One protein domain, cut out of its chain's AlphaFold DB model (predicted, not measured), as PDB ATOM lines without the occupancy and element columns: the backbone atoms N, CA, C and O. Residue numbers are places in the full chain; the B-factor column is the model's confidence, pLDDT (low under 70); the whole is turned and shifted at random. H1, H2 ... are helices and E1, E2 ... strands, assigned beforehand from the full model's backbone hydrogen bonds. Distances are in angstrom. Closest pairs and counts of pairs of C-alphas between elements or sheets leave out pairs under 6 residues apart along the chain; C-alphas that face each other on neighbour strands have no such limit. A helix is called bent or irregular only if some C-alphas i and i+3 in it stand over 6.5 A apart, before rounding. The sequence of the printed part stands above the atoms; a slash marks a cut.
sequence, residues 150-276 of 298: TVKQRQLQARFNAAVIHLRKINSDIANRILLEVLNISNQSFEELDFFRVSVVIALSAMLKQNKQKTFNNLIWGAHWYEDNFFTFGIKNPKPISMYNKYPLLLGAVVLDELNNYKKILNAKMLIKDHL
ATOM      1  N   THR A 150     -19.077   1.875 -37.944       71.56
ATOM      2  CA  THR A 150     -18.138   1.440 -38.982       71.56
ATOM      3  C   THR A 150     -18.600   0.127 -39.631       71.56
ATOM      4  O   THR A 150     -19.337  -0.662 -39.036       71.56
ATOM      5  N   VAL A 151     -18.124  -0.164 -40.848       70.31
ATOM      6  CA  VAL A 151     -18.412  -1.438 -41.546       70.31
ATOM      7  C   VAL A 151     -18.064  -2.649 -40.670       70.31
ATOM      8  O   VAL A 151     -18.826  -3.614 -40.622       70.31
ATOM      9  N   LYS A 152     -16.957  -2.571 -39.921       69.25
ATOM     10  CA  LYS A 152     -16.513  -3.625 -38.998       69.25
ATOM     11  C   LYS A 152     -17.513  -3.859 -37.865       69.25
ATOM     12  O   LYS A 152     -17.873  -5.000 -37.593       69.25
ATOM     13  N   GLN A 153     -18.010  -2.789 -37.247       74.00
ATOM     14  CA  GLN A 153     -19.011  -2.875 -36.180       74.00
ATOM     15  C   GLN A 153     -20.331  -3.480 -36.677       74.00
ATOM     16  O   GLN A 153     -20.897  -4.336 -36.004       74.00
ATOM     17  N   ARG A 154     -20.778  -3.127 -37.891       74.31
ATOM     18  CA  ARG A 154     -21.980  -3.729 -38.498       74.31
ATOM     19  C   ARG A 154     -21.816  -5.224 -38.769       74.31
ATOM     20  O   ARG A 154     -22.735  -5.999 -38.519       74.31
ATOM     21  N   GLN A 155     -20.650  -5.644 -39.260       77.00
ATOM     22  CA  GLN A 155     -20.350  -7.065 -39.466       77.00
ATOM     23  C   GLN A 155     -20.335  -7.839 -38.142       77.00
ATOM     24  O   GLN A 155     -20.871  -8.946 -38.077       77.00
ATOM     25  N   LEU A 156     -19.760  -7.259 -37.086       76.38
ATOM     26  CA  LEU A 156     -19.746  -7.863 -35.754       76.38
ATOM     27  C   LEU A 156     -21.165  -7.987 -35.179       76.38
ATOM     28  O   LEU A 156     -21.534  -9.060 -34.708       76.38
ATOM     29  N   GLN A 157     -21.986  -6.943 -35.309       82.88
ATOM     30  CA  GLN A 157     -23.389  -6.956 -34.895       82.88
ATOM     31  C   GLN A 157     -24.202  -8.023 -35.632       82.88
ATOM     32  O   GLN A 157     -24.943  -8.783 -35.010       82.88
ATOM     33  N   ALA A 158     -24.044  -8.134 -36.954       80.88
ATOM     34  CA  ALA A 158     -24.725  -9.161 -37.738       80.88
ATOM     35  C   ALA A 158     -24.343 -10.579 -37.279       80.88
ATOM     36  O   ALA A 158     -25.205 -11.452 -37.169       80.88
ATOM     37  N   ARG A 159     -23.061 -10.805 -36.957       80.94
ATOM     38  CA  ARG A 159     -22.574 -12.089 -36.428       80.94
ATOM     39  C   ARG A 159     -23.118 -12.389 -35.039       80.94
ATOM     40  O   ARG A 159     -23.546 -13.515 -34.804       80.94
ATOM     41  N   PHE A 160     -23.129 -11.398 -34.152       86.56
ATOM     42  CA  PHE A 160     -23.734 -11.514 -32.830       86.56
ATOM     43  C   PHE A 160     -25.215 -11.896 -32.933       86.56
ATOM     44  O   PHE A 160     -25.633 -12.903 -32.367       86.56
ATOM     45  N   ASN A 161     -25.988 -11.179 -33.752       85.94
ATOM     46  CA  ASN A 161     -27.407 -11.466 -33.959       85.94
ATOM     47  C   ASN A 161     -27.629 -12.880 -34.519       85.94
ATOM     48  O   ASN A 161     -28.487 -13.615 -34.034       85.94
ATOM     49  N   ALA A 162     -26.824 -13.303 -35.500       84.81
ATOM     50  CA  ALA A 162     -26.890 -14.656 -36.047       84.81
ATOM     51  C   ALA A 162     -26.545 -15.738 -35.006       84.81
ATOM     52  O   ALA A 162     -27.132 -16.824 -35.030       84.81
ATOM     53  N   ALA A 163     -25.610 -15.457 -34.094       86.25
ATOM     54  CA  ALA A 163     -25.268 -16.341 -32.985       86.25
ATOM     55  C   ALA A 163     -26.428 -16.455 -31.985       86.25
ATOM     56  O   ALA A 163     -26.834 -17.569 -31.666       86.25
ATOM     57  N   VAL A 164     -27.034 -15.335 -31.575       89.81
ATOM     58  CA  VAL A 164     -28.211 -15.322 -30.685       89.81
ATOM     59  C   VAL A 164     -29.375 -16.114 -31.285       89.81
ATOM     60  O   VAL A 164     -29.950 -16.966 -30.608       89.81
ATOM     61  N   ILE A 165     -29.694 -15.893 -32.566       89.62
ATOM     62  CA  ILE A 165     -30.748 -16.638 -33.277       89.62
ATOM     63  C   ILE A 165     -30.452 -18.139 -33.258       89.62
ATOM     64  O   ILE A 165     -31.340 -18.948 -32.993       89.62
ATOM     65  N   HIS A 166     -29.203 -18.522 -33.519       90.00
ATOM     66  CA  HIS A 166     -28.805 -19.922 -33.491       90.00
ATOM     67  C   HIS A 166     -28.957 -20.547 -32.096       90.00
ATOM     68  O   HIS A 166     -29.509 -21.640 -31.995       90.00
ATOM     69  N   LEU A 167     -28.516 -19.868 -31.032       89.69
ATOM     70  CA  LEU A 167     -28.659 -20.364 -29.658       89.69
ATOM     71  C   LEU A 167     -30.134 -20.548 -29.281       89.69
ATOM     72  O   LEU A 167     -30.512 -21.609 -28.790       89.69
ATOM     73  N   ARG A 168     -30.984 -19.564 -29.596       89.69
ATOM     74  CA  ARG A 168     -32.435 -19.649 -29.362       89.69
ATOM     75  C   ARG A 168     -33.103 -20.773 -30.156       89.69
ATOM     76  O   ARG A 168     -34.053 -21.369 -29.665       89.69
ATOM     77  N   LYS A 169     -32.593 -21.100 -31.349       91.19
ATOM     78  CA  LYS A 169     -33.078 -22.229 -32.159       91.19
ATOM     79  C   LYS A 169     -32.775 -23.596 -31.529       91.19
ATOM     80  O   LYS A 169     -33.501 -24.544 -31.801       91.19
ATOM     81  N   ILE A 170     -31.712 -23.713 -30.729       89.31
ATOM     82  CA  ILE A 170     -31.384 -24.952 -30.006       89.31
ATOM     83  C   ILE A 170     -32.385 -25.168 -28.865       89.31
ATOM     84  O   ILE A 170     -33.005 -26.223 -28.780       89.31
ATOM     85  N   ASN A 171     -32.534 -24.167 -27.995       89.50
ATOM     86  CA  ASN A 171     -33.532 -24.131 -26.928       89.50
ATOM     87  C   ASN A 171     -33.696 -22.672 -26.471       89.50
ATOM     88  O   ASN A 171     -32.738 -22.079 -25.970       89.50
ATOM     89  N   SER A 172     -34.880 -22.087 -26.668       86.69
ATOM     90  CA  SER A 172     -35.151 -20.672 -26.385       86.69
ATOM     91  C   SER A 172     -34.949 -20.317 -24.920       86.69
ATOM     92  O   SER A 172     -34.337 -19.293 -24.617       86.69
ATOM     93  N   ASP A 173     -35.429 -21.170 -24.024       86.88
ATOM     94  CA  ASP A 173     -35.535 -20.863 -22.602       86.88
ATOM     95  C   ASP A 173     -34.156 -20.909 -21.959       86.88
ATOM     96  O   ASP A 173     -33.738 -19.960 -21.299       86.88
ATOM     97  N   ILE A 174     -33.385 -21.959 -22.255       88.25
ATOM     98  CA  ILE A 174     -32.002 -22.076 -21.786       88.25
ATOM     99  C   ILE A 174     -31.128 -20.986 -22.416       88.25
ATOM    100  O   ILE A 174     -30.309 -20.388 -21.721       88.25
ATOM    101  N   ALA A 175     -31.305 -20.680 -23.706       88.19
ATOM    102  CA  ALA A 175     -30.549 -19.610 -24.352       88.19
ATOM    103  C   ALA A 175     -30.837 -18.243 -23.717       88.19
ATOM    104  O   ALA A 175     -29.906 -17.479 -23.475       88.19
ATOM    105  N   ASN A 176     -32.098 -17.938 -23.409       86.88
ATOM    106  CA  ASN A 176     -32.464 -16.691 -22.743       86.88
ATOM    107  C   ASN A 176     -31.911 -16.634 -21.315       86.88
ATOM    108  O   ASN A 176     -31.375 -15.598 -20.937       86.88
ATOM    109  N   ARG A 177     -31.942 -17.739 -20.560       87.56
ATOM    110  CA  ARG A 177     -31.302 -17.813 -19.238       87.56
ATOM    111  C   ARG A 177     -29.792 -17.609 -19.310       87.56
ATOM    112  O   ARG A 177     -29.254 -16.848 -18.524       87.56
ATOM    113  N   ILE A 178     -29.102 -18.204 -20.285       87.94
ATOM    114  CA  ILE A 178     -27.666 -17.961 -20.498       87.94
ATOM    115  C   ILE A 178     -27.404 -16.478 -20.786       87.94
ATOM    116  O   ILE A 178     -26.514 -15.881 -20.186       87.94
ATOM    117  N   LEU A 179     -28.170 -15.874 -21.699       88.38
ATOM    118  CA  LEU A 179     -27.999 -14.463 -22.044       88.38
ATOM    119  C   LEU A 179     -28.249 -13.563 -20.826       88.38
ATOM    120  O   LEU A 179     -27.433 -12.691 -20.555       88.38
ATOM    121  N   LEU A 180     -29.326 -13.802 -20.076       87.88
ATOM    122  CA  LEU A 180     -29.754 -12.970 -18.952       87.88
ATOM    123  C   LEU A 180     -28.953 -13.221 -17.670       87.88
ATOM    124  O   LEU A 180     -28.389 -12.288 -17.114       87.88
ATOM    125  N   GLU A 181     -28.907 -14.465 -17.200       85.12
ATOM    126  CA  GLU A 181     -28.365 -14.837 -15.886       85.12
ATOM    127  C   GLU A 181     -26.838 -14.985 -15.918       85.12
ATOM    128  O   GLU A 181     -26.168 -14.585 -14.972       85.12
ATOM    129  N   VAL A 182     -26.271 -15.541 -16.998       84.06
ATOM    130  CA  VAL A 182     -24.822 -15.819 -17.077       84.06
ATOM    131  C   VAL A 182     -24.057 -14.656 -17.702       84.06
ATOM    132  O   VAL A 182     -22.995 -14.279 -17.215       84.06
ATOM    133  N   LEU A 183     -24.578 -14.089 -18.791       83.38
ATOM    134  CA  LEU A 183     -23.893 -13.036 -19.551       83.38
ATOM    135  C   LEU A 183     -24.391 -11.623 -19.232       83.38
ATOM    136  O   LEU A 183     -23.823 -10.659 -19.747       83.38
ATOM    137  N   ASN A 184     -25.421 -11.492 -18.391       82.88
ATOM    138  CA  ASN A 184     -26.021 -10.215 -18.004       82.88
ATOM    139  C   ASN A 184     -26.423  -9.344 -19.217       82.88
ATOM    140  O   ASN A 184     -26.093  -8.161 -19.309       82.88
ATOM    141  N   ILE A 185     -27.096  -9.964 -20.191       83.25
ATOM    142  CA  ILE A 185     -27.604  -9.358 -21.429       83.25
ATOM    143  C   ILE A 185     -29.132  -9.271 -21.330       83.25
ATOM    144  O   ILE A 185     -29.843 -10.212 -21.678       83.25
ATOM    145  N   SER A 186     -29.639  -8.127 -20.864       65.25
ATOM    146  CA  SER A 186     -31.042  -7.935 -20.458       65.25
ATOM    147  C   SER A 186     -31.937  -7.145 -21.420       65.25
ATOM    148  O   SER A 186     -32.961  -6.629 -20.994       65.25
ATOM    149  N   ASN A 187     -31.621  -7.144 -22.725       60.88
ATOM    150  CA  ASN A 187     -32.234  -6.348 -23.822       60.88
ATOM    151  C   ASN A 187     -31.492  -5.059 -24.199       60.88
ATOM    152  O   ASN A 187     -32.041  -4.193 -24.875       60.88
ATOM    153  N   GLN A 188     -30.225  -4.956 -23.823       54.16
ATOM    154  CA  GLN A 188     -29.380  -3.845 -24.229       54.16
ATOM    155  C   GLN A 188     -29.133  -3.852 -25.741       54.16
ATOM    156  O   GLN A 188     -28.942  -4.905 -26.366       54.16
ATOM    157  N   SER A 189     -29.147  -2.658 -26.334       64.00
ATOM    158  CA  SER A 189     -28.724  -2.461 -27.717       64.00
ATOM    159  C   SER A 189     -27.304  -3.033 -27.889       64.00
ATOM    160  O   SER A 189     -26.492  -2.968 -26.973       64.00
ATOM    161  N   PHE A 190     -26.964  -3.620 -29.046       73.31
ATOM    162  CA  PHE A 190     -25.622  -4.207 -29.285       73.31
ATOM    163  C   PHE A 190     -24.462  -3.248 -28.940       73.31
ATOM    164  O   PHE A 190     -23.354  -3.683 -28.658       73.31
ATOM    165  N   GLU A 191     -24.726  -1.945 -28.978       68.56
ATOM    166  CA  GLU A 191     -23.786  -0.858 -28.706       68.56
ATOM    167  C   GLU A 191     -23.459  -0.689 -27.213       68.56
ATOM    168  O   GLU A 191     -22.436  -0.098 -26.885       68.56
ATOM    169  N   GLU A 192     -24.306  -1.208 -26.325       72.38
ATOM    170  CA  GLU A 192     -24.113  -1.213 -24.869       72.38
ATOM    171  C   GLU A 192     -23.376  -2.468 -24.379       72.38
ATOM    172  O   GLU A 192     -22.946  -2.528 -23.228       72.38
ATOM    173  N   LEU A 193     -23.212  -3.471 -25.247       76.81
ATOM    174  CA  LEU A 193     -22.516  -4.700 -24.899       76.81
ATOM    175  C   LEU A 193     -21.003  -4.498 -24.961       76.81
ATOM    176  O   LEU A 193     -20.457  -4.030 -25.963       76.81
ATOM    177  N   ASP A 194     -20.318  -4.927 -23.902       77.81
ATOM    178  CA  ASP A 194     -18.867  -5.055 -23.932       77.81
ATOM    179  C   ASP A 194     -18.429  -6.100 -24.984       77.81
ATOM    180  O   ASP A 194     -19.172  -7.002 -25.398       77.81
ATOM    181  N   PHE A 195     -17.196  -5.954 -25.473       74.06
ATOM    182  CA  PHE A 195     -16.677  -6.843 -26.511       74.06
ATOM    183  C   PHE A 195     -16.584  -8.295 -26.032       74.06
ATOM    184  O   PHE A 195     -16.794  -9.222 -26.821       74.06
ATOM    185  N   PHE A 196     -16.302  -8.489 -24.746       77.25
ATOM    186  CA  PHE A 196     -16.220  -9.798 -24.126       77.25
ATOM    187  C   PHE A 196     -17.543 -10.567 -24.245       77.25
ATOM    188  O   PHE A 196     -17.551 -11.663 -24.805       77.25
ATOM    189  N   ARG A 197     -18.679  -9.993 -23.831       83.06
ATOM    190  CA  ARG A 197     -20.009 -10.625 -23.924       83.06
ATOM    191  C   ARG A 197     -20.382 -10.936 -25.365       83.06
ATOM    192  O   ARG A 197     -20.829 -12.047 -25.661       83.06
ATOM    193  N   VAL A 198     -20.156  -9.988 -26.281       80.00
ATOM    194  CA  VAL A 198     -20.377 -10.198 -27.723       80.00
ATOM    195  C   VAL A 198     -19.576 -11.402 -28.216       80.00
ATOM    196  O   VAL A 198     -20.101 -12.267 -28.925       80.00
ATOM    197  N   SER A 199     -18.314 -11.480 -27.807       77.00
ATOM    198  CA  SER A 199     -17.404 -12.555 -28.175       77.00
ATOM    199  C   SER A 199     -17.843 -13.896 -27.589       77.00
ATOM    200  O   SER A 199     -17.958 -14.873 -28.327       77.00
ATOM    201  N   VAL A 200     -18.197 -13.953 -26.307       81.88
ATOM    202  CA  VAL A 200     -18.680 -15.173 -25.646       81.88
ATOM    203  C   VAL A 200     -19.877 -15.779 -26.378       81.88
ATOM    204  O   VAL A 200     -19.862 -16.971 -26.685       81.88
ATOM    205  N   VAL A 201     -20.863 -14.963 -26.758       87.06
ATOM    206  CA  VAL A 201     -22.042 -15.429 -27.510       87.06
ATOM    207  C   VAL A 201     -21.657 -16.002 -28.879       87.06
ATOM    208  O   VAL A 201     -22.141 -17.068 -29.277       87.06
ATOM    209  N   ILE A 202     -20.762 -15.325 -29.606       82.19
ATOM    210  CA  ILE A 202     -20.293 -15.780 -30.921       82.19
ATOM    211  C   ILE A 202     -19.498 -17.088 -30.800       82.19
ATOM    212  O   ILE A 202     -19.751 -18.024 -31.567       82.19
ATOM    213  N   ALA A 203     -18.573 -17.187 -29.839       77.25
ATOM    214  CA  ALA A 203     -17.780 -18.393 -29.607       77.25
ATOM    215  C   ALA A 203     -18.668 -19.576 -29.207       77.25
ATOM    216  O   ALA A 203     -18.512 -20.660 -29.770       77.25
ATOM    217  N   LEU A 204     -19.641 -19.362 -28.316       84.25
ATOM    218  CA  LEU A 204     -20.583 -20.394 -27.892       84.25
ATOM    219  C   LEU A 204     -21.366 -20.943 -29.088       84.25
ATOM    220  O   LEU A 204     -21.414 -22.153 -29.313       84.25
ATOM    221  N   SER A 205     -21.925 -20.057 -29.919       85.75
ATOM    222  CA  SER A 205     -22.637 -20.480 -31.126       85.75
ATOM    223  C   SER A 205     -21.731 -21.229 -32.107       85.75
ATOM    224  O   SER A 205     -22.194 -22.186 -32.729       85.75
ATOM    225  N   ALA A 206     -20.490 -20.787 -32.314       79.88
ATOM    226  CA  ALA A 206     -19.563 -21.434 -33.242       79.88
ATOM    227  C   ALA A 206     -19.172 -22.838 -32.756       79.88
ATOM    228  O   ALA A 206     -19.220 -23.798 -33.526       79.88
ATOM    229  N   MET A 207     -18.873 -22.957 -31.463       75.94
ATOM    230  CA  MET A 207     -18.542 -24.208 -30.793       75.94
ATOM    231  C   MET A 207     -19.661 -25.249 -30.927       75.94
ATOM    232  O   MET A 207     -19.404 -26.399 -31.296       75.94
ATOM    233  N   LEU A 208     -20.908 -24.850 -30.657       81.50
ATOM    234  CA  LEU A 208     -22.063 -25.746 -30.746       81.50
ATOM    235  C   LEU A 208     -22.330 -26.190 -32.194       81.50
ATOM    236  O   LEU A 208     -22.583 -27.372 -32.423       81.50
ATOM    237  N   LYS A 209     -22.196 -25.282 -33.179       80.50
ATOM    238  CA  LYS A 209     -22.334 -25.616 -34.614       80.50
ATOM    239  C   LYS A 209     -21.308 -26.648 -35.064       80.50
ATOM    240  O   LYS A 209     -21.671 -27.630 -35.707       80.50
ATOM    241  N   GLN A 210     -20.036 -26.438 -34.731       74.00
ATOM    242  CA  GLN A 210     -18.955 -27.327 -35.162       74.00
ATOM    243  C   GLN A 210     -19.086 -28.734 -34.588       74.00
ATOM    244  O   GLN A 210     -18.825 -29.706 -35.289       74.00
ATOM    245  N   ASN A 211     -19.528 -28.845 -33.335       72.69
ATOM    246  CA  ASN A 211     -19.711 -30.134 -32.669       72.69
ATOM    247  C   ASN A 211     -21.141 -30.678 -32.797       72.69
ATOM    248  O   ASN A 211     -21.508 -31.597 -32.063       72.69
ATOM    249  N   LYS A 212     -21.948 -30.102 -33.705       80.56
ATOM    250  CA  LYS A 212     -23.334 -30.496 -34.015       80.56
ATOM    251  C   LYS A 212     -24.206 -30.701 -32.764       80.56
ATOM    252  O   LYS A 212     -25.089 -31.559 -32.755       80.56
ATOM    253  N   GLN A 213     -23.957 -29.927 -31.705       79.88
ATOM    254  CA  GLN A 213     -24.705 -30.026 -30.454       79.88
ATOM    255  C   GLN A 213     -26.117 -29.471 -30.659       79.88
ATOM    256  O   GLN A 213     -26.288 -28.360 -31.158       79.88
ATOM    257  N   LYS A 214     -27.128 -30.251 -30.266       82.62
ATOM    258  CA  LYS A 214     -28.551 -29.869 -30.333       82.62
ATOM    259  C   LYS A 214     -29.148 -29.549 -28.959       82.62
ATOM    260  O   LYS A 214     -30.351 -29.347 -28.857       82.62
ATOM    261  N   THR A 215     -28.330 -29.538 -27.911       83.75
ATOM    262  CA  THR A 215     -28.743 -29.283 -26.526       83.75
ATOM    263  C   THR A 215     -27.639 -28.529 -25.785       83.75
ATOM    264  O   THR A 215     -26.502 -28.452 -26.256       83.75
ATOM    265  N   PHE A 216     -27.974 -27.983 -24.615       84.38
ATOM    266  CA  PHE A 216     -27.031 -27.294 -23.729       84.38
ATOM    267  C   PHE A 216     -26.544 -28.169 -22.560       84.38
ATOM    268  O   PHE A 216     -25.722 -27.715 -21.777       84.38
ATOM    269  N   ASN A 217     -27.001 -29.423 -22.440       80.38
ATOM    270  CA  ASN A 217     -26.766 -30.273 -21.256       80.38
ATOM    271  C   ASN A 217     -25.286 -30.572 -20.982       80.38
ATOM    272  O   ASN A 217     -24.913 -30.871 -19.852       80.38
ATOM    273  N   ASN A 218     -24.448 -30.503 -22.014       79.06
ATOM    274  CA  ASN A 218     -23.012 -30.737 -21.900       79.06
ATOM    275  C   ASN A 218     -22.215 -29.436 -21.729       79.06
ATOM    276  O   ASN A 218     -20.994 -29.496 -21.675       79.06
ATOM    277  N   LEU A 219     -22.865 -28.268 -21.693       82.44
ATOM    278  CA  LEU A 219     -22.191 -26.985 -21.526       82.44
ATOM    279  C   LEU A 219     -21.762 -26.804 -20.065       82.44
ATOM    280  O   LEU A 219     -22.575 -26.919 -19.154       82.44
ATOM    281  N   ILE A 220     -20.489 -26.482 -19.859       79.69
ATOM    282  CA  ILE A 220     -19.902 -26.186 -18.552       79.69
ATOM    283  C   ILE A 220     -19.325 -24.773 -18.612       79.69
ATOM    284  O   ILE A 220     -18.517 -24.476 -19.489       79.69
ATOM    285  N   TRP A 221     -19.729 -23.901 -17.691       75.31
ATOM    286  CA  TRP A 221     -19.154 -22.560 -17.533       75.31
ATOM    287  C   TRP A 221     -17.954 -22.599 -16.588       75.31
ATOM    288  O   TRP A 221     -17.957 -23.396 -15.652       75.31
ATOM    289  N   GLY A 222     -16.936 -21.764 -16.829       62.62
ATOM    290  CA  GLY A 222     -15.782 -21.662 -15.924       62.62
ATOM    291  C   GLY A 222     -14.993 -22.967 -15.767       62.62
ATOM    292  O   GLY A 222     -14.496 -23.259 -14.686       62.62
ATOM    293  N   ALA A 223     -14.937 -23.804 -16.807       62.34
ATOM    294  CA  ALA A 223     -14.342 -25.130 -16.692       62.34
ATOM    295  C   ALA A 223     -12.821 -25.041 -16.464       62.34
ATOM    296  O   ALA A 223     -12.121 -24.340 -17.192       62.34
ATOM    297  N   HIS A 224     -12.307 -25.771 -15.477       60.22
ATOM    298  CA  HIS A 224     -10.883 -25.784 -15.142       60.22
ATOM    299  C   HIS A 224     -10.110 -26.772 -16.007       60.22
ATOM    300  O   HIS A 224     -10.639 -27.818 -16.396       60.22
ATOM    301  N   TRP A 225      -8.837 -26.468 -16.252       53.09
ATOM    302  CA  TRP A 225      -7.939 -27.416 -16.911       53.09
ATOM    303  C   TRP A 225      -6.602 -27.639 -16.203       53.09
ATOM    304  O   TRP A 225      -6.013 -28.699 -16.402       53.09
ATOM    305  N   TYR A 226      -6.164 -26.709 -15.348       48.78
ATOM    306  CA  TYR A 226      -5.063 -26.904 -14.399       48.78
ATOM    307  C   TYR A 226      -5.107 -25.819 -13.318       48.78
ATOM    308  O   TYR A 226      -5.299 -24.665 -13.690       48.78
ATOM    309  N   GLU A 227      -4.939 -26.191 -12.042       52.91
ATOM    310  CA  GLU A 227      -4.873 -25.337 -10.830       52.91
ATOM    311  C   GLU A 227      -5.646 -24.001 -10.932       52.91
ATOM    312  O   GLU A 227      -6.834 -23.972 -10.607       52.91
ATOM    313  N   ASP A 228      -5.019 -22.944 -11.465       52.12
ATOM    314  CA  ASP A 228      -5.562 -21.575 -11.512       52.12
ATOM    315  C   ASP A 228      -6.036 -21.086 -12.903       52.12
ATOM    316  O   ASP A 228      -6.420 -19.925 -13.061       52.12
ATOM    317  N   ASN A 229      -6.025 -21.933 -13.941       56.16
ATOM    318  CA  ASN A 229      -6.394 -21.546 -15.309       56.16
ATOM    319  C   ASN A 229      -7.803 -22.021 -15.710       56.16
ATOM    320  O   ASN A 229      -8.141 -23.209 -15.635       56.16
ATOM    321  N   PHE A 230      -8.605 -21.083 -16.229       62.53
ATOM    322  CA  PHE A 230     -10.030 -21.275 -16.515       62.53
ATOM    323  C   PHE A 230     -10.355 -21.144 -18.007       62.53
ATOM    324  O   PHE A 230      -9.914 -20.213 -18.686       62.53
ATOM    325  N   PHE A 231     -11.201 -22.041 -18.509       69.31
ATOM    326  CA  PHE A 231     -11.969 -21.805 -19.726       69.31
ATOM    327  C   PHE A 231     -13.141 -20.876 -19.424       69.31
ATOM    328  O   PHE A 231     -13.792 -20.997 -18.388       69.31
ATOM    329  N   THR A 232     -13.488 -20.013 -20.377       70.50
ATOM    330  CA  THR A 232     -14.724 -19.229 -20.290       70.50
ATOM    331  C   THR A 232     -15.938 -20.164 -20.279       70.50
ATOM    332  O   THR A 232     -16.861 -19.990 -19.487       70.50
ATOM    333  N   PHE A 233     -15.910 -21.200 -21.119       74.62
ATOM    334  CA  PHE A 233     -16.861 -22.313 -21.106       74.62
ATOM    335  C   PHE A 233     -16.305 -23.505 -21.898       74.62
ATOM    336  O   PHE A 233     -15.378 -23.359 -22.692       74.62
ATOM    337  N   GLY A 234     -16.890 -24.685 -21.719       76.00
ATOM    338  CA  GLY A 234     -16.520 -25.904 -22.430       76.00
ATOM    339  C   GLY A 234     -17.696 -26.850 -22.655       76.00
ATOM    340  O   GLY A 234     -18.780 -26.659 -22.109       76.00
ATOM    341  N   ILE A 235     -17.488 -27.873 -23.481       75.38
ATOM    342  CA  ILE A 235     -18.426 -28.982 -23.686       75.38
ATOM    343  C   ILE A 235     -17.847 -30.215 -23.005       75.38
ATOM    344  O   ILE A 235     -16.736 -30.626 -23.332       75.38
ATOM    345  N   LYS A 236     -18.606 -30.834 -22.103       75.25
ATOM    346  CA  LYS A 236     -18.268 -32.106 -21.463       75.25
ATOM    347  C   LYS A 236     -18.136 -33.219 -22.496       75.25
ATOM    348  O   LYS A 236     -18.940 -33.311 -23.423       75.25
ATOM    349  N   ASN A 237     -17.156 -34.099 -22.311       71.94
ATOM    350  CA  ASN A 237     -17.085 -35.323 -23.096       71.94
ATOM    351  C   ASN A 237     -18.238 -36.263 -22.695       71.94
ATOM    352  O   ASN A 237     -18.331 -36.625 -21.521       71.94
ATOM    353  N   PRO A 238     -19.132 -36.657 -23.624       68.19
ATOM    354  CA  PRO A 238     -20.210 -37.588 -23.303       68.19
ATOM    355  C   PRO A 238     -19.705 -39.025 -23.104       68.19
ATOM    356  O   PRO A 238     -20.444 -39.859 -22.586       68.19
ATOM    357  N   LYS A 239     -18.471 -39.340 -23.528       69.19
ATOM    358  CA  LYS A 239     -17.873 -40.663 -23.326       69.19
ATOM    359  C   LYS A 239     -17.434 -40.833 -21.863       69.19
ATOM    360  O   LYS A 239     -16.918 -39.878 -21.281       69.19
ATOM    361  N   PRO A 240     -17.579 -42.037 -21.282       63.19
ATOM    362  CA  PRO A 240     -17.091 -42.318 -19.937       63.19
ATOM    363  C   PRO A 240     -15.575 -42.098 -19.835       63.19
ATOM    364  O   PRO A 240     -14.833 -42.291 -20.805       63.19
ATOM    365  N   ILE A 241     -15.132 -41.681 -18.647       62.53
ATOM    366  CA  ILE A 241     -13.713 -41.497 -18.332       62.53
ATOM    367  C   ILE A 241     -13.041 -42.871 -18.394       62.53
ATOM    368  O   ILE A 241     -13.504 -43.828 -17.777       62.53
ATOM    369  N   SER A 242     -11.958 -42.973 -19.159       57.03
ATOM    370  CA  SER A 242     -11.164 -44.196 -19.304       57.03
ATOM    371  C   SER A 242      -9.675 -43.853 -19.286       57.03
ATOM    372  O   SER A 242      -9.311 -42.681 -19.398       57.03
ATOM    373  N   MET A 243      -8.792 -44.856 -19.204       51.78
ATOM    374  CA  MET A 243      -7.336 -44.637 -19.291       51.78
ATOM    375  C   MET A 243      -6.908 -43.869 -20.557       51.78
ATOM    376  O   MET A 243      -5.898 -43.167 -20.525       51.78
ATOM    377  N   TYR A 244      -7.693 -43.961 -21.637       51.16
ATOM    378  CA  TYR A 244      -7.456 -43.293 -22.921       51.16
ATOM    379  C   TYR A 244      -8.187 -41.951 -23.063       51.16
ATOM    380  O   TYR A 244      -7.936 -41.213 -24.009       51.16
ATOM    381  N   ASN A 245      -9.095 -41.627 -22.141       52.31
ATOM    382  CA  ASN A 245      -9.919 -40.424 -22.172       52.31
ATOM    383  C   ASN A 245      -9.842 -39.726 -20.810       52.31
ATOM    384  O   ASN A 245     -10.804 -39.704 -20.040       52.31
ATOM    385  N   LYS A 246      -8.639 -39.225 -20.496       52.09
ATOM    386  CA  LYS A 246      -8.300 -38.617 -19.200       52.09
ATOM    387  C   LYS A 246      -8.982 -37.269 -18.957       52.09
ATOM    388  O   LYS A 246      -9.050 -36.831 -17.814       52.09
ATOM    389  N   TYR A 247      -9.483 -36.614 -20.005       56.66
ATOM    390  CA  TYR A 247      -9.979 -35.244 -19.914       56.66
ATOM    391  C   TYR A 247     -11.512 -35.176 -19.874       56.66
ATOM    392  O   TYR A 247     -12.182 -35.768 -20.723       56.66
ATOM    393  N   PRO A 248     -12.095 -34.404 -18.936       64.00
ATOM    394  CA  PRO A 248     -13.545 -34.319 -18.756       64.00
ATOM    395  C   PRO A 248     -14.254 -33.497 -19.848       64.00
ATOM    396  O   PRO A 248     -15.486 -33.516 -19.932       64.00
ATOM    397  N   LEU A 249     -13.504 -32.781 -20.692       66.62
ATOM    398  CA  LEU A 249     -14.023 -31.878 -21.716       66.62
ATOM    399  C   LEU A 249     -13.713 -32.401 -23.121       66.62
ATOM    400  O   LEU A 249     -12.590 -32.788 -23.421       66.62
ATOM    401  N   LEU A 250     -14.724 -32.363 -23.987       67.62
ATOM    402  CA  LEU A 250     -14.605 -32.513 -25.437       67.62
ATOM    403  C   LEU A 250     -14.077 -31.226 -26.083       67.62
ATOM    404  O   LEU A 250     -13.410 -31.276 -27.109       67.62
ATOM    405  N   LEU A 251     -14.414 -30.065 -25.511       68.50
ATOM    406  CA  LEU A 251     -13.932 -28.767 -25.975       68.50
ATOM    407  C   LEU A 251     -13.856 -27.749 -24.841       68.50
ATOM    408  O   LEU A 251     -14.743 -27.730 -23.994       68.50
ATOM    409  N   GLY A 252     -12.869 -26.855 -24.885       65.62
ATOM    410  CA  GLY A 252     -12.793 -25.661 -24.044       65.62
ATOM    411  C   GLY A 252     -12.594 -24.405 -24.893       65.62
ATOM    412  O   GLY A 252     -11.795 -24.398 -25.827       65.62
ATOM    413  N   ALA A 253     -13.327 -23.337 -24.584       67.00
ATOM    414  CA  ALA A 253     -13.183 -22.029 -25.208       67.00
ATOM    415  C   ALA A 253     -12.556 -21.039 -24.218       67.00
ATOM    416  O   ALA A 253     -13.024 -20.892 -23.087       67.00
ATOM    417  N   VAL A 254     -11.516 -20.335 -24.667       68.56
ATOM    418  CA  VAL A 254     -10.912 -19.204 -23.954       68.56
ATOM    419  C   VAL A 254     -11.223 -17.946 -24.749       68.56
ATOM    420  O   VAL A 254     -10.631 -17.706 -25.801       68.56
ATOM    421  N   VAL A 255     -12.176 -17.155 -24.267       65.75
ATOM    422  CA  VAL A 255     -12.529 -15.883 -24.897       65.75
ATOM    423  C   VAL A 255     -11.646 -14.796 -24.305       65.75
ATOM    424  O   VAL A 255     -11.718 -14.512 -23.114       65.75
ATOM    425  N   LEU A 256     -10.794 -14.211 -25.142       62.97
ATOM    426  CA  LEU A 256      -9.884 -13.142 -24.753       62.97
ATOM    427  C   LEU A 256     -10.517 -11.791 -25.086       62.97
ATOM    428  O   LEU A 256     -10.960 -11.567 -26.213       62.97
ATOM    429  N   ASP A 257     -10.541 -10.896 -24.107       55.47
ATOM    430  CA  ASP A 257     -10.908  -9.500 -24.304       55.47
ATOM    431  C   ASP A 257      -9.634  -8.719 -24.638       55.47
ATOM    432  O   ASP A 257      -8.825  -8.490 -23.747       55.47
ATOM    433  N   GLU A 258      -9.376  -8.391 -25.913       55.03
ATOM    434  CA  GLU A 258      -8.558  -7.208 -26.221       55.03
ATOM    435  C   GLU A 258      -8.567  -6.756 -27.691       55.03
ATOM    436  O   GLU A 258      -8.390  -7.519 -28.650       55.03
ATOM    437  N   LEU A 259      -8.658  -5.430 -27.829       50.06
ATOM    438  CA  LEU A 259      -8.229  -4.640 -28.976       50.06
ATOM    439  C   LEU A 259      -6.716  -4.846 -29.206       50.06
ATOM    440  O   LEU A 259      -5.882  -4.425 -28.414       50.06
ATOM    441  N   ASN A 260      -6.363  -5.471 -30.331       45.94
ATOM    442  CA  ASN A 260      -5.025  -5.487 -30.943       45.94
ATOM    443  C   ASN A 260      -3.817  -6.067 -30.172       45.94
ATOM    444  O   ASN A 260      -2.695  -5.925 -30.658       45.94
ATOM    445  N   ASN A 261      -3.973  -6.802 -29.068       55.62
ATOM    446  CA  ASN A 261      -2.811  -7.385 -28.380       55.62
ATOM    447  C   ASN A 261      -2.470  -8.816 -28.835       55.62
ATOM    448  O   ASN A 261      -2.548  -9.780 -28.075       55.62
ATOM    449  N   TYR A 262      -2.066  -8.959 -30.101       56.81
ATOM    450  CA  TYR A 262      -1.696 -10.241 -30.726       56.81
ATOM    451  C   TYR A 262      -0.699 -11.076 -29.894       56.81
ATOM    452  O   TYR A 262      -0.780 -12.304 -29.874       56.81
ATOM    453  N   LYS A 263       0.194 -10.419 -29.141       59.62
ATOM    454  CA  LYS A 263       1.187 -11.063 -28.269       59.62
ATOM    455  C   LYS A 263       0.553 -11.824 -27.099       59.62
ATOM    456  O   LYS A 263       1.000 -12.925 -26.793       59.62
ATOM    457  N   LYS A 264      -0.513 -11.294 -26.486       60.44
ATOM    458  CA  LYS A 264      -1.250 -12.004 -25.424       60.44
ATOM    459  C   LYS A 264      -1.918 -13.268 -25.954       60.44
ATOM    460  O   LYS A 264      -1.841 -14.305 -25.304       60.44
ATOM    461  N   ILE A 265      -2.489 -13.208 -27.161       58.34
ATOM    462  CA  ILE A 265      -3.052 -14.397 -27.810       58.34
ATOM    463  C   ILE A 265      -1.970 -15.442 -28.094       58.34
ATOM    464  O   ILE A 265      -2.172 -16.618 -27.804       58.34
ATOM    465  N   LEU A 266      -0.828 -15.038 -28.660       62.34
ATOM    466  CA  LEU A 266       0.271 -15.969 -28.930       62.34
ATOM    467  C   LEU A 266       0.775 -16.644 -27.651       62.34
ATOM    468  O   LEU A 266       0.968 -17.856 -27.645       62.34
ATOM    469  N   ASN A 267       0.928 -15.884 -26.567       64.69
ATOM    470  CA  ASN A 267       1.351 -16.425 -25.278       64.69
ATOM    471  C   ASN A 267       0.318 -17.399 -24.702       64.69
ATOM    472  O   ASN A 267       0.685 -18.501 -24.307       64.69
ATOM    473  N   ALA A 268      -0.971 -17.045 -24.725       61.94
ATOM    474  CA  ALA A 268      -2.043 -17.945 -24.300       61.94
ATOM    475  C   ALA A 268      -2.066 -19.234 -25.140       61.94
ATOM    476  O   ALA A 268      -2.247 -20.323 -24.604       61.94
ATOM    477  N   LYS A 269      -1.815 -19.133 -26.452       62.91
ATOM    478  CA  LYS A 269      -1.710 -20.289 -27.349       62.91
ATOM    479  C   LYS A 269      -0.536 -21.201 -26.990       62.91
ATOM    480  O   LYS A 269      -0.717 -22.415 -27.005       62.91
ATOM    481  N   MET A 270       0.644 -20.642 -26.713       65.69
ATOM    482  CA  MET A 270       1.814 -21.429 -26.298       65.69
ATOM    483  C   MET A 270       1.547 -22.132 -24.968       65.69
ATOM    484  O   MET A 270       1.666 -23.347 -24.908       65.69
ATOM    485  N   LEU A 271       1.044 -21.405 -23.963       61.31
ATOM    486  CA  LEU A 271       0.677 -21.976 -22.662       61.31
ATOM    487  C   LEU A 271      -0.318 -23.133 -22.795       61.31
ATOM    488  O   LEU A 271      -0.114 -24.190 -22.207       61.31
ATOM    489  N   ILE A 272      -1.359 -22.966 -23.617       57.81
ATOM    490  CA  ILE A 272      -2.318 -24.039 -23.892       57.81
ATOM    491  C   ILE A 272      -1.617 -25.222 -24.565       57.81
ATOM    492  O   ILE A 272      -1.738 -26.340 -24.086       57.81
ATOM    493  N   LYS A 273      -0.860 -25.005 -25.646       60.75
ATOM    494  CA  LYS A 273      -0.186 -26.096 -26.368       60.75
ATOM    495  C   LYS A 273       0.774 -26.885 -25.472       60.75
ATOM    496  O   LYS A 273       0.827 -28.106 -25.577       60.75
ATOM    497  N   ASP A 274       1.510 -26.191 -24.615       59.50
ATOM    498  CA  ASP A 274       2.552 -26.793 -23.787       59.50
ATOM    499  C   ASP A 274       1.967 -27.594 -22.610       59.50
ATOM    500  O   ASP A 274       2.618 -28.505 -22.109       59.50
ATOM    501  N   HIS A 275       0.742 -27.274 -22.173       53.09
ATOM    502  CA  HIS A 275       0.165 -27.824 -20.940       53.09
ATOM    503  C   HIS A 275      -1.140 -28.616 -21.169       53.09
ATOM    504  O   HIS A 275      -1.672 -29.207 -20.230       53.09
ATOM    505  N   LEU A 276      -1.667 -28.657 -22.400       54.69
ATOM    506  CA  LEU A 276      -2.913 -29.347 -22.740       54.69
ATOM    507  C   LEU A 276      -2.717 -30.414 -23.814       54.69
ATOM    508  O   LEU A 276      -2.736 -30.130 -25.009       54.69
TER     509      LEU A 276
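This is residues 150 to 276 of the 298 residues of an uncharacterized protein of Candidatus Mycoplasma haemominutum 'Birmingham 1' (UniProt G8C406). Three helices make one lobe, H2 and H3 each packed on H1, and a small sheet of three strands sits beside H3, which only grazes it. The last helix, H4, lies by itself on the far side, touching no helix and not on the sheet, while the loop of residues 237 to 248 reaches out from the hairpin E3 and E4. The printed part has 127 residues, with the named elements H1, H2, H3, E1, E2, E3, E4, H4 in that order; the sheet runs E1, E3, E4, antiparallel throughout, and the class is mostly helix. The whole is compact, with a radius of gyration of the C-alphas of 15.7 A and spans of 49 by 37 by 23 A.

Begin at H1, residues 151 to 170, and go on to H2, residues 172 to 182: they touch, closest at the C-alphas of Arg 168 and Ala 175, 5.4 A apart, at a steep tilt of 58 degrees, opposite ways. H1 touches H3, residues 195 to 210, with its residues 159 to 167 alone; the closest C-alphas, of Ala 163 and Ser 205, are 5.2 A apart, and the tilt is steep, 52 degrees, the same way. H2 and H3 are near each other, with 5 pairs of C-alphas within 10 A. Next look at E1, residues 219 to 221, which runs on into E2, residues 224 to 226, across a break of 2 residues, at 67 degrees. E2 pairs with no named strand, but its residues pair antiparallel with residues 229 to 230. E3, residues 233 to 236, is the inner strand; N 220 and O 234 are 2.8 A apart, within hydrogen-bond range of E1. On its other side is E4, residues 249 to 253, where N 253 and O 233 are 2.8 A apart. H3 only grazes this sheet, with its residues 200 to 208. H4, residues 262 to 275, is apart from H1, H2 and H3. In all four helices every O i to N i+4 pair is within hydrogen-bond range.

Find C-alpha 151 at (-18.412, -1.438, -41.546); from there H1 runs 29.2 A. H2 covers 14.7 A and is neither bent nor irregular, but only just: C-alphas 179 and 182 are 6.1 A apart. H3 covers 22.4 A, E1 6.7 A, E2 6.0 A, E3 9.9 A and E4 10.5 A. H4 covers 20.2 A and ends at C-alpha 275, (0.165, -27.824, -20.940).

The C-alphas farthest apart, of Thr 150 and Met 243, are 51.3 A apart. The printed part has no cut. The links H2 to H3 and E3 to E4 are long. The mean pLDDT of the printed part is 72.2; look for values under 70 at residue 152, residues 186 to 189, residue 191, residues 222 to 231 and residues 238 to 276.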